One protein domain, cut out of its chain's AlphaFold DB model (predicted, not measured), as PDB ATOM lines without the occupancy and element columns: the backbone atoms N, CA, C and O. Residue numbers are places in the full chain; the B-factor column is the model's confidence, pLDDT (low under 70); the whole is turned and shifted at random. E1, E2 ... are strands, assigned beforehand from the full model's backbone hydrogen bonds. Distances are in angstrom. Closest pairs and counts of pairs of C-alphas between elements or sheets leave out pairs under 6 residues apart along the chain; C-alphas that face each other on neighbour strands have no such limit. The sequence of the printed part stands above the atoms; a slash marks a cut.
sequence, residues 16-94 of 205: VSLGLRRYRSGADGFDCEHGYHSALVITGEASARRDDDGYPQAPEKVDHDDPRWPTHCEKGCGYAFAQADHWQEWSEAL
ATOM      1  N   VAL A  16     326.532 221.148 165.898       92.50
ATOM      2  CA  VAL A  16     325.981 219.832 165.556       92.50
ATOM      3  C   VAL A  16     326.892 219.112 164.571       92.50
ATOM      4  O   VAL A  16     327.486 219.738 163.691       92.50
ATOM      5  N   SER A  17     326.969 217.790 164.700       93.31
ATOM      6  CA  SER A  17     327.410 216.912 163.619       93.31
ATOM      7  C   SER A  17     326.244 216.703 162.660       93.31
ATOM      8  O   SER A  17     325.101 216.579 163.100       93.31
ATOM      9  N   LEU A  18     326.522 216.692 161.361       92.94
ATOM     10  CA  LEU A  18     325.550 216.485 160.295       92.94
ATOM     11  C   LEU A  18     325.876 215.199 159.546       92.94
ATOM     12  O   LEU A  18     327.040 214.909 159.264       92.94
ATOM     13  N   GLY A  19     324.847 214.469 159.144       94.25
ATOM     14  CA  GLY A  19     325.015 213.276 158.340       94.25
ATOM     15  C   GLY A  19     323.785 212.908 157.531       94.25
ATOM     16  O   GLY A  19     322.697 213.451 157.703       94.25
ATOM     17  N   LEU A  20     323.983 211.953 156.636       96.19
ATOM     18  CA  LEU A  20     322.961 211.400 155.765       96.19
ATOM     19  C   LEU A  20     322.765 209.937 156.127       96.19
ATOM     20  O   LEU A  20     323.701 209.134 156.041       96.19
ATOM     21  N   ARG A  21     321.553 209.590 156.560       96.38
ATOM     22  CA  ARG A  21     321.222 208.242 157.015       96.38
ATOM     23  C   ARG A  21     320.198 207.572 156.116       96.38
ATOM     24  O   ARG A  21     319.130 208.117 155.841       96.38
ATOM     25  N   ARG A  22     320.486 206.327 155.748       97.19
ATOM     26  CA  ARG A  22     319.531 205.420 155.107       97.19
ATOM     27  C   ARG A  22     319.218 204.295 156.068       97.19
ATOM     28  O   ARG A  22     320.124 203.744 156.695       97.19
ATOM     29  N   TYR A  23     317.940 203.974 156.228       95.19
ATOM     30  CA  TYR A  23     317.538 202.857 157.072       95.19
ATOM     31  C   TYR A  23     316.261 202.187 156.576       95.19
ATOM     32  O   TYR A  23     315.405 202.802 155.941       95.19
ATOM     33  N   ARG A  24     316.136 200.901 156.898       92.94
ATOM     34  CA  ARG A  24     314.932 200.102 156.687       92.94
ATOM     35  C   ARG A  24     314.648 199.313 157.954       92.94
ATOM     36  O   ARG A  24     315.499 198.561 158.424       92.94
ATOM     37  N   SER A  25     313.446 199.497 158.478       87.00
ATOM     38  CA  SER A  25     312.908 198.797 159.643       87.00
ATOM     39  C   SER A  25     311.475 198.357 159.333       87.00
ATOM     40  O   SER A  25     310.843 198.922 158.444       87.00
ATOM     41  N   GLY A  26     310.964 197.345 160.020       73.56
ATOM     42  CA  GLY A  26     309.761 196.615 159.619       73.56
ATOM     43  C   GLY A  26     309.487 195.427 160.542       73.56
ATOM     44  O   GLY A  26     310.385 194.961 161.238       73.56
ATOM     45  N   ALA A  27     308.229 194.984 160.583       61.12
ATOM     46  CA  ALA A  27     307.779 193.880 161.436       61.12
ATOM     47  C   ALA A  27     308.218 192.502 160.914       61.12
ATOM     48  O   ALA A  27     308.361 191.559 161.693       61.12
ATOM     49  N   ASP A  28     308.447 192.400 159.606       59.38
ATOM     50  CA  ASP A  28     308.948 191.198 158.958       59.38
ATOM     51  C   ASP A  28     310.454 191.123 159.222       59.38
ATOM     52  O   ASP A  28     311.213 191.959 158.734       59.38
ATOM     53  N   GLY A  29     310.856 190.181 160.080       60.09
ATOM     54  CA  GLY A  29     312.219 190.061 160.597       60.09
ATOM     55  C   GLY A  29     313.285 190.221 159.515       60.09
ATOM     56  O   GLY A  29     313.240 189.565 158.477       60.09
ATOM     57  N   PHE A  30     314.246 191.107 159.763       72.38
ATOM     58  CA  PHE A  30     315.408 191.266 158.897       72.38
ATOM     59  C   PHE A  30     316.504 190.303 159.328       72.38
ATOM     60  O   PHE A  30     316.771 190.163 160.521       72.38
ATOM     61  N   ASP A  31     317.233 189.768 158.354       77.25
ATOM     62  CA  ASP A  31     318.442 188.962 158.581       77.25
ATOM     63  C   ASP A  31     319.661 189.813 158.999       77.25
ATOM     64  O   ASP A  31     320.787 189.330 159.089       77.25
ATOM     65  N   CYS A  32     319.456 191.112 159.227       84.88
ATOM     66  CA  CYS A  32     320.496 192.037 159.640       84.88
ATOM     67  C   CYS A  32     320.631 192.084 161.163       84.88
ATOM     68  O   CYS A  32     319.649 191.940 161.893       84.88
ATOM     69  N   GLU A  33     321.837 192.373 161.647       81.94
ATOM     70  CA  GLU A  33     322.102 192.563 163.072       81.94
ATOM     71  C   GLU A  33     321.128 193.592 163.682       81.94
ATOM     72  O   GLU A  33     320.885 194.662 163.116       81.94
ATOM     73  N   HIS A  34     320.540 193.246 164.831       79.56
ATOM     74  CA  HIS A  34     319.490 194.006 165.529       79.56
ATOM     75  C   HIS A  34     318.163 194.192 164.771       79.56
ATOM     76  O   HIS A  34     317.330 194.988 165.200       79.56
ATOM     77  N   GLY A  35     317.928 193.455 163.680       87.44
ATOM     78  CA  GLY A  35     316.629 193.426 163.004       87.44
ATOM     79  C   GLY A  35     316.297 194.704 162.229       87.44
ATOM     80  O   GLY A  35     315.132 195.077 162.144       87.44
ATOM     81  N   TYR A  36     317.298 195.402 161.687       91.25
ATOM     82  CA  TYR A  36     317.096 196.516 160.751       91.25
ATOM     83  C   TYR A  36     318.347 196.779 159.907       91.25
ATOM     84  O   TYR A  36     319.470 196.539 160.357       91.25
ATOM     85  N   HIS A  37     318.172 197.357 158.720       94.06
ATOM     86  CA  HIS A  37     319.278 197.872 157.909       94.06
ATOM     87  C   HIS A  37     319.500 199.355 158.211       94.06
ATOM     88  O   HIS A  37     318.540 200.117 158.315       94.06
ATOM     89  N   SER A  38     320.754 199.777 158.350       95.38
ATOM     90  CA  SER A  38     321.128 201.181 158.569       95.38
ATOM     91  C   SER A  38     322.501 201.463 157.978       95.38
ATOM     92  O   SER A  38     323.338 200.561 157.902       95.38
ATOM     93  N   ALA A  39     322.693 202.697 157.533       96.94
ATOM     94  CA  ALA A  39     323.987 203.286 157.243       96.94
ATOM     95  C   ALA A  39     323.921 204.793 157.482       96.94
ATOM     96  O   ALA A  39     322.933 205.424 157.094       96.94
ATOM     97  N   LEU A  40     324.957 205.356 158.100       96.31
ATOM     98  CA  LEU A  40     325.103 206.792 158.332       96.31
ATOM     99  C   LEU A  40     326.443 207.274 157.770       96.31
ATOM    100  O   LEU A  40     327.496 206.749 158.111       96.31
ATOM    101  N   VAL A  41     326.404 208.317 156.945       96.81
ATOM    102  CA  VAL A  41     327.606 209.036 156.505       96.81
ATOM    103  C   VAL A  41     327.620 210.401 157.172       96.81
ATOM    104  O   VAL A  41     326.707 211.195 156.957       96.81
ATOM    105  N   ILE A  42     328.656 210.689 157.960       94.88
ATOM    106  CA  ILE A  42     328.881 212.031 158.505       94.88
ATOM    107  C   ILE A  42     329.385 212.931 157.378       94.88
ATOM    108  O   ILE A  42     330.395 212.645 156.738       94.88
ATOM    109  N   THR A  43     328.664 214.017 157.124       94.12
ATOM    110  CA  THR A  43     328.943 214.943 156.020       94.12
ATOM    111  C   THR A  43     329.617 216.229 156.469       94.12
ATOM    112  O   THR A  43     330.089 216.985 155.622       94.12
ATOM    113  N   GLY A  44     329.658 216.496 157.774       92.56
ATOM    114  CA  GLY A  44     330.351 217.649 158.332       92.56
ATOM    115  C   GLY A  44     329.778 218.087 159.668       92.56
ATOM    116  O   GLY A  44     329.083 217.340 160.350       92.56
ATOM    117  N   GLU A  45     330.070 219.330 160.019       92.50
ATOM    118  CA  GLU A  45     329.630 219.970 161.251       92.50
ATOM    119  C   GLU A  45     329.096 221.365 160.915       92.50
ATOM    120  O   GLU A  45     329.549 221.998 159.958       92.50
ATOM    121  N   ALA A  46     328.135 221.853 161.690       89.81
ATOM    122  CA  ALA A  46     327.564 223.184 161.509       89.81
ATOM    123  C   ALA A  46     327.191 223.806 162.854       89.81
ATOM    124  O   ALA A  46     327.142 223.116 163.877       89.81
ATOM    125  N   SER A  47     326.889 225.103 162.849       87.31
ATOM    126  CA  SER A  47     326.211 225.717 163.984       87.31
ATOM    127  C   SER A  47     324.776 225.188 164.074       87.31
ATOM    128  O   SER A  47     324.018 225.243 163.104       87.31
ATOM    129  N   ALA A  48     324.404 224.689 165.244       75.75
ATOM    130  CA  ALA A  48     323.054 224.379 165.660       75.75
ATOM    131  C   ALA A  48     322.221 225.665 165.612       75.75
ATOM    132  O   ALA A  48     322.194 226.446 166.564       75.75
ATOM    133  N   ARG A  49     321.520 225.900 164.500       72.56
ATOM    134  CA  ARG A  49     320.385 226.822 164.535       72.56
ATOM    135  C   ARG A  49     319.390 226.221 165.511       72.56
ATOM    136  O   ARG A  49     318.972 225.093 165.297       72.56
ATOM    137  N   ARG A  50     319.070 226.920 166.591       72.19
ATOM    138  CA  ARG A  50     318.012 226.502 167.507       72.19
ATOM    139  C   ARG A  50     316.743 227.269 167.163       72.19
ATOM    140  O   ARG A  50     316.835 228.429 166.767       72.19
ATOM    141  N   ASP A  51     315.595 226.612 167.236       72.56
ATOM    142  CA  ASP A  51     314.319 227.323 167.215       72.56
ATOM    143  C   ASP A  51     314.092 228.082 168.535       72.56
ATOM    144  O   ASP A  51     314.923 228.037 169.448       72.56
ATOM    145  N   ASP A  52     312.980 228.814 168.617       73.06
ATOM    146  CA  ASP A  52     312.622 229.616 169.793       73.06
ATOM    147  C   ASP A  52     312.454 228.762 171.068       73.06
ATOM    148  O   ASP A  52     312.580 229.280 172.178       73.06
ATOM    149  N   ASP A  53     312.239 227.453 170.912       63.22
ATOM    150  CA  ASP A  53     312.112 226.468 171.988       63.22
ATOM    151  C   ASP A  53     313.455 225.775 172.320       63.22
ATOM    152  O   ASP A  53     313.533 224.916 173.202       63.22
ATOM    153  N   GLY A  54     314.545 226.166 171.650       65.88
ATOM    154  CA  GLY A  54     315.897 225.673 171.901       65.88
ATOM    155  C   GLY A  54     316.244 224.357 171.197       65.88
ATOM    156  O   GLY A  54     317.351 223.837 171.407       65.88
ATOM    157  N   TYR A  55     315.361 223.819 170.352       62.91
ATOM    158  CA  TYR A  55     315.614 222.589 169.607       62.91
ATOM    159  C   TYR A  55     316.493 222.854 168.386       62.91
ATOM    160  O   TYR A  55     316.275 223.830 167.669       62.91
ATOM    161  N   PRO A  56     317.493 221.997 168.107       65.69
ATOM    162  CA  PRO A  56     318.285 222.118 166.893       65.69
ATOM    163  C   PRO A  56     317.385 221.941 165.663       65.69
ATOM    164  O   PRO A  56     316.688 220.938 165.521       65.69
ATOM    165  N   GLN A  57     317.417 222.914 164.763       67.50
ATOM    166  CA  GLN A  57     316.756 222.853 163.473       67.50
ATOM    167  C   GLN A  57     317.518 221.909 162.551       67.50
ATOM    168  O   GLN A  57     318.752 221.913 162.502       67.50
ATOM    169  N   ALA A  58     316.756 221.116 161.799       62.59
ATOM    170  CA  ALA A  58     317.305 220.245 160.776       62.59
ATOM    171  C   ALA A  58     318.119 221.065 159.754       62.59
ATOM    172  O   ALA A  58     317.765 222.215 159.464       62.59
ATOM    173  N   PRO A  59     319.207 220.498 159.204       69.12
ATOM    174  CA  PRO A  59     319.942 221.139 158.123       69.12
ATOM    175  C   PRO A  59     319.042 221.352 156.896       69.12
ATOM    176  O   PRO A  59     317.934 220.822 156.799       69.12
ATOM    177  N   GLU A  60     319.537 222.140 155.941       76.88
ATOM    178  CA  GLU A  60     318.890 222.279 154.637       76.88
ATOM    179  C   GLU A  60     318.641 220.900 154.015       76.88
ATOM    180  O   GLU A  60     319.494 220.011 154.082       76.88
ATOM    181  N   LYS A  61     317.448 220.725 153.438       86.44
ATOM    182  CA  LYS A  61     317.019 219.459 152.850       86.44
ATOM    183  C   LYS A  61     317.995 219.035 151.755       86.44
ATOM    184  O   LYS A  61     318.278 219.821 150.852       86.44
ATOM    185  N   VAL A  62     318.468 217.793 151.812       91.62
ATOM    186  CA  VAL A  62     319.432 217.273 150.835       91.62
ATOM    187  C   VAL A  62     318.693 216.479 149.766       91.62
ATOM    188  O   VAL A  62     317.832 215.654 150.071       91.62
ATOM    189  N   ASP A  63     319.016 216.735 148.498       94.50
ATOM    190  CA  ASP A  63     318.447 215.984 147.378       94.50
ATOM    191  C   ASP A  63     318.797 214.491 147.507       94.50
ATOM    192  O   ASP A  63     319.904 214.132 147.908       94.50
ATOM    193  N   HIS A  64     317.855 213.608 147.180       95.25
ATOM    194  CA  HIS A  64     318.072 212.162 147.226       95.25
ATOM    195  C   HIS A  64     319.065 211.686 146.152       95.25
ATOM    196  O   HIS A  64     319.637 210.608 146.301       95.25
ATOM    197  N   ASP A  65     319.315 212.494 145.117       95.50
ATOM    198  CA  ASP A  65     320.342 212.228 144.105       95.50
ATOM    199  C   ASP A  65     321.770 212.604 144.575       95.50
ATOM    200  O   ASP A  65     322.741 212.393 143.842       95.50
ATOM    201  N   ASP A  66     321.943 213.142 145.794       96.06
ATOM    202  CA  ASP A  66     323.269 213.453 146.347       96.06
ATOM    203  C   ASP A  66     324.108 212.165 146.535       96.06
ATOM    204  O   ASP A  66     323.708 211.248 147.258       96.06
ATOM    205  N   PRO A  67     325.311 212.069 145.939       96.88
ATOM    206  CA  PRO A  67     326.105 210.840 145.962       96.88
ATOM    207  C   PRO A  67     326.651 210.476 147.350       96.88
ATOM    208  O   PRO A  67     327.216 209.395 147.515       96.88
ATOM    209  N   ARG A  68     326.528 211.361 148.347       96.44
ATOM    210  CA  ARG A  68     326.945 211.095 149.730       96.44
ATOM    211  C   ARG A  68     325.946 210.227 150.491       96.44
ATOM    212  O   ARG A  68     326.304 209.705 151.547       96.44
ATOM    213  N   TRP A  69     324.717 210.060 149.993       97.62
ATOM    214  CA  TRP A  69     323.767 209.137 150.607       97.62
ATOM    215  C   TRP A  69     324.312 207.701 150.575       97.62
ATOM    216  O   TRP A  69     324.718 207.214 149.515       97.62
ATOM    217  N   PRO A  70     324.319 206.979 151.711       97.62
ATOM    218  CA  PRO A  70     324.841 205.624 151.740       97.62
ATOM    219  C   PRO A  70     323.980 204.680 150.900       97.62
ATOM    220  O   PRO A  70     322.762 204.614 151.033       97.62
ATOM    221  N   THR A  71     324.621 203.887 150.049       97.62
ATOM    222  CA  THR A  71     323.916 202.978 149.133       97.62
ATOM    223  C   THR A  71     323.740 201.573 149.700       97.62
ATOM    224  O   THR A  71     322.886 200.829 149.225       97.62
ATOM    225  N   HIS A  72     324.503 201.213 150.734       96.94
ATOM    226  CA  HIS A  72     324.507 199.881 151.336       96.94
ATOM    227  C   HIS A  72     324.511 199.957 152.857       96.94
ATOM    228  O   HIS A  72     325.025 200.910 153.437       96.94
ATOM    229  N   CYS A  73     323.951 198.934 153.500       95.88
ATOM    230  CA  CYS A  73     323.956 198.810 154.950       95.88
ATOM    231  C   CYS A  73     325.389 198.702 155.496       95.88
ATOM    232  O   CYS A  73     326.167 197.857 155.054       95.88
ATOM    233  N   GLU A  74     325.710 199.511 156.508       95.75
ATOM    234  CA  GLU A  74     327.056 199.597 157.094       95.75
ATOM    235  C   GLU A  74     327.441 198.355 157.911       95.75
ATOM    236  O   GLU A  74     328.617 198.087 158.132       95.75
ATOM    237  N   LYS A  75     326.453 197.537 158.290       92.25
ATOM    238  CA  LYS A  75     326.618 196.322 159.104       92.25
ATOM    239  C   LYS A  75     327.196 195.126 158.327       92.25
ATOM    240  O   LYS A  75     327.148 193.997 158.798       92.25
ATOM    241  N   GLY A  76     327.650 195.326 157.088       89.69
ATOM    242  CA  GLY A  76     328.299 194.283 156.281       89.69
ATOM    243  C   GLY A  76     327.381 193.196 155.703       89.69
ATOM    244  O   GLY A  76     327.869 192.283 155.047       89.69
ATOM    245  N   CYS A  77     326.057 193.287 155.875       91.25
ATOM    246  CA  CYS A  77     325.100 192.290 155.364       91.25
ATOM    247  C   CYS A  77     324.872 192.331 153.837       91.25
ATOM    248  O   CYS A  77     324.131 191.512 153.303       91.25
ATOM    249  N   GLY A  78     325.457 193.306 153.132       92.00
ATOM    250  CA  GLY A  78     325.337 193.451 151.677       92.00
ATOM    251  C   GLY A  78     324.003 194.024 151.179       92.00
ATOM    252  O   GLY A  78     323.839 194.200 149.974       92.00
ATOM    253  N   TYR A  79     323.056 194.346 152.067       93.88
ATOM    254  CA  TYR A  79     321.792 194.974 151.678       93.88
ATOM    255  C   TYR A  79     322.030 196.329 151.000       93.88
ATOM    256  O   TYR A  79     322.658 197.211 151.590       93.88
ATOM    257  N   ALA A  80     321.491 196.493 149.791       96.88
ATOM    258  CA  ALA A  80     321.469 197.749 149.053       96.88
ATOM    259  C   ALA A  80     320.144 198.480 149.306       96.88
ATOM    260  O   ALA A  80     319.071 197.888 149.174       96.88
ATOM    261  N   PHE A  81     320.207 199.763 149.664       96.31
ATOM    262  CA  PHE A  81     319.008 200.542 149.972       96.31
ATOM    263  C   PHE A  81     318.182 200.835 148.716       96.31
ATOM    264  O   PHE A  81     318.690 201.364 147.730       96.31
ATOM    265  N   ALA A  82     316.883 200.549 148.776       95.25
ATOM    266  CA  ALA A  82     315.924 200.832 147.714       95.25
ATOM    267  C   ALA A  82     315.362 202.253 147.839       95.25
ATOM    268  O   ALA A  82     315.286 202.798 148.936       95.25
ATOM    269  N   GLN A  83     314.881 202.851 146.746       94.75
ATOM    270  CA  GLN A  83     314.347 204.226 146.759       94.75
ATOM    271  C   GLN A  83     313.258 204.457 147.822       94.75
ATOM    272  O   GLN A  83     313.188 205.538 148.403       94.75
ATOM    273  N   ALA A  84     312.439 203.432 148.078       94.12
ATOM    274  CA  ALA A  84     311.354 203.454 149.055       94.12
ATOM    275  C   ALA A  84     311.812 203.311 150.520       94.12
ATOM    276  O   ALA A  84     311.002 203.522 151.419       94.12
ATOM    277  N   ASP A  85     313.078 202.958 150.770       94.94
ATOM    278  CA  ASP A  85     313.641 202.947 152.123       94.94
ATOM    279  C   ASP A  85     313.729 204.374 152.676       94.94
ATOM    280  O   ASP A  85     313.694 205.356 151.926       94.94
ATOM    281  N   HIS A  86     313.874 204.510 153.992       95.25
ATOM    282  CA  HIS A  86     313.854 205.819 154.629       95.25
ATOM    283  C   HIS A  86     315.113 206.629 154.315       95.25
ATOM    284  O   HIS A  86     316.238 206.123 154.334       95.25
ATOM    285  N   TRP A  87     314.893 207.912 154.051       95.94
ATOM    286  CA  TRP A  87     315.904 208.953 153.934       95.94
ATOM    287  C   TRP A  87     315.787 209.828 155.177       95.94
ATOM    288  O   TRP A  87     314.679 210.200 155.568       95.94
ATOM    289  N   GLN A  88     316.905 210.097 155.835       94.38
ATOM    290  CA  GLN A  88     316.935 210.942 157.019       94.38
ATOM    291  C   GLN A  88     318.165 211.839 156.952       94.38
ATOM    292  O   GLN A  88     319.292 211.343 157.025       94.38
ATOM    293  N   GLU A  89     317.949 213.154 156.853       92.69
ATOM    294  CA  GLU A  89     318.965 214.100 157.293       92.69
ATOM    295  C   GLU A  89     319.124 213.932 158.802       92.69
ATOM    296  O   GLU A  89     318.169 214.013 159.580       92.69
ATOM    297  N   TRP A  90     320.335 213.596 159.208       91.88
ATOM    298  CA  TRP A  90     320.666 213.290 160.580       91.88
ATOM    299  C   TRP A  90     321.500 214.428 161.155       91.88
ATOM    300  O   TRP A  90     322.400 214.957 160.501       91.88
ATOM    301  N   SER A  91     321.213 214.787 162.398       90.44
ATOM    302  CA  SER A  91     322.035 215.714 163.159       90.44
ATOM    303  C   SER A  91     322.108 215.285 164.613       90.44
ATOM    304  O   SER A  91     321.132 214.768 165.158       90.44
ATOM    305  N   GLU A  92     323.232 215.564 165.259       91.44
ATOM    306  CA  GLU A  92     323.428 215.307 166.684       91.44
ATOM    307  C   GLU A  92     324.191 216.461 167.320       91.44
ATOM    308  O   GLU A  92     325.160 216.967 166.753       91.44
ATOM    309  N   ALA A  93     323.723 216.902 168.488       92.25
ATOM    310  CA  ALA A  93     324.362 217.975 169.233       92.25
ATOM    311  C   ALA A  93     325.760 217.555 169.698       92.25
ATOM    312  O   ALA A  93     325.952 216.440 170.192       92.25
ATOM    313  N   LEU A  94     326.708 218.478 169.562       95.44
ATOM    314  CA  LEU A  94     328.067 218.323 170.052       95.44
ATOM    315  C   LEU A  94     328.240 219.091 171.362       95.44
ATOM    316  O   LEU A  94     327.707 220.187 171.548       95.44
TER     317      LEU A  94
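What this domain is: This is residues 16 to 94 of the 205 residues of an uncharacterized protein of Streptomycetaceae bacterium (UniProt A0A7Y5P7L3). A domain of little regular structure: a narrow, strongly twisted ribbon of three long strands, with loops extending past both ends. The long loop of residues 48 to 85 goes out past one end, then returns along the sheet to the other. The 79 printed residues hold E1, E2 and E3 in chain order and no named helix; the antiparallel sheet runs E2 E1 E3, all strand, with under half of the residues in named elements. It is only just loose, close to compact, radius of gyration of the C-alphas 14.1 A, spanning 42 by 26 by 21 A.

Where its parts are: E1, residues 16 to 24, begins at C-alpha (325.981, 219.832, 165.556) and measures 24.3 A. E2, residues 37 to 47, measures 29.3 A; E3, residues 86 to 94, 24.4 A, ends at (328.067, 218.323, 170.052).

How they stand to each other: Inner strand E1 forms a hairpin with E2, at 162 degrees; N 18 and O 44 are 2.8 A apart. E1 and E3 are antiparallel at 152 degrees; N 19 and O 90 are 2.8 A apart. E1 bends by 53 degrees at residue 20, E2 by 63 degrees at residue 44.

The domain as a whole: The printed part has no cut. Both links are long. pLDDT is under 70 at residues 27 to 29 and 53 to 59.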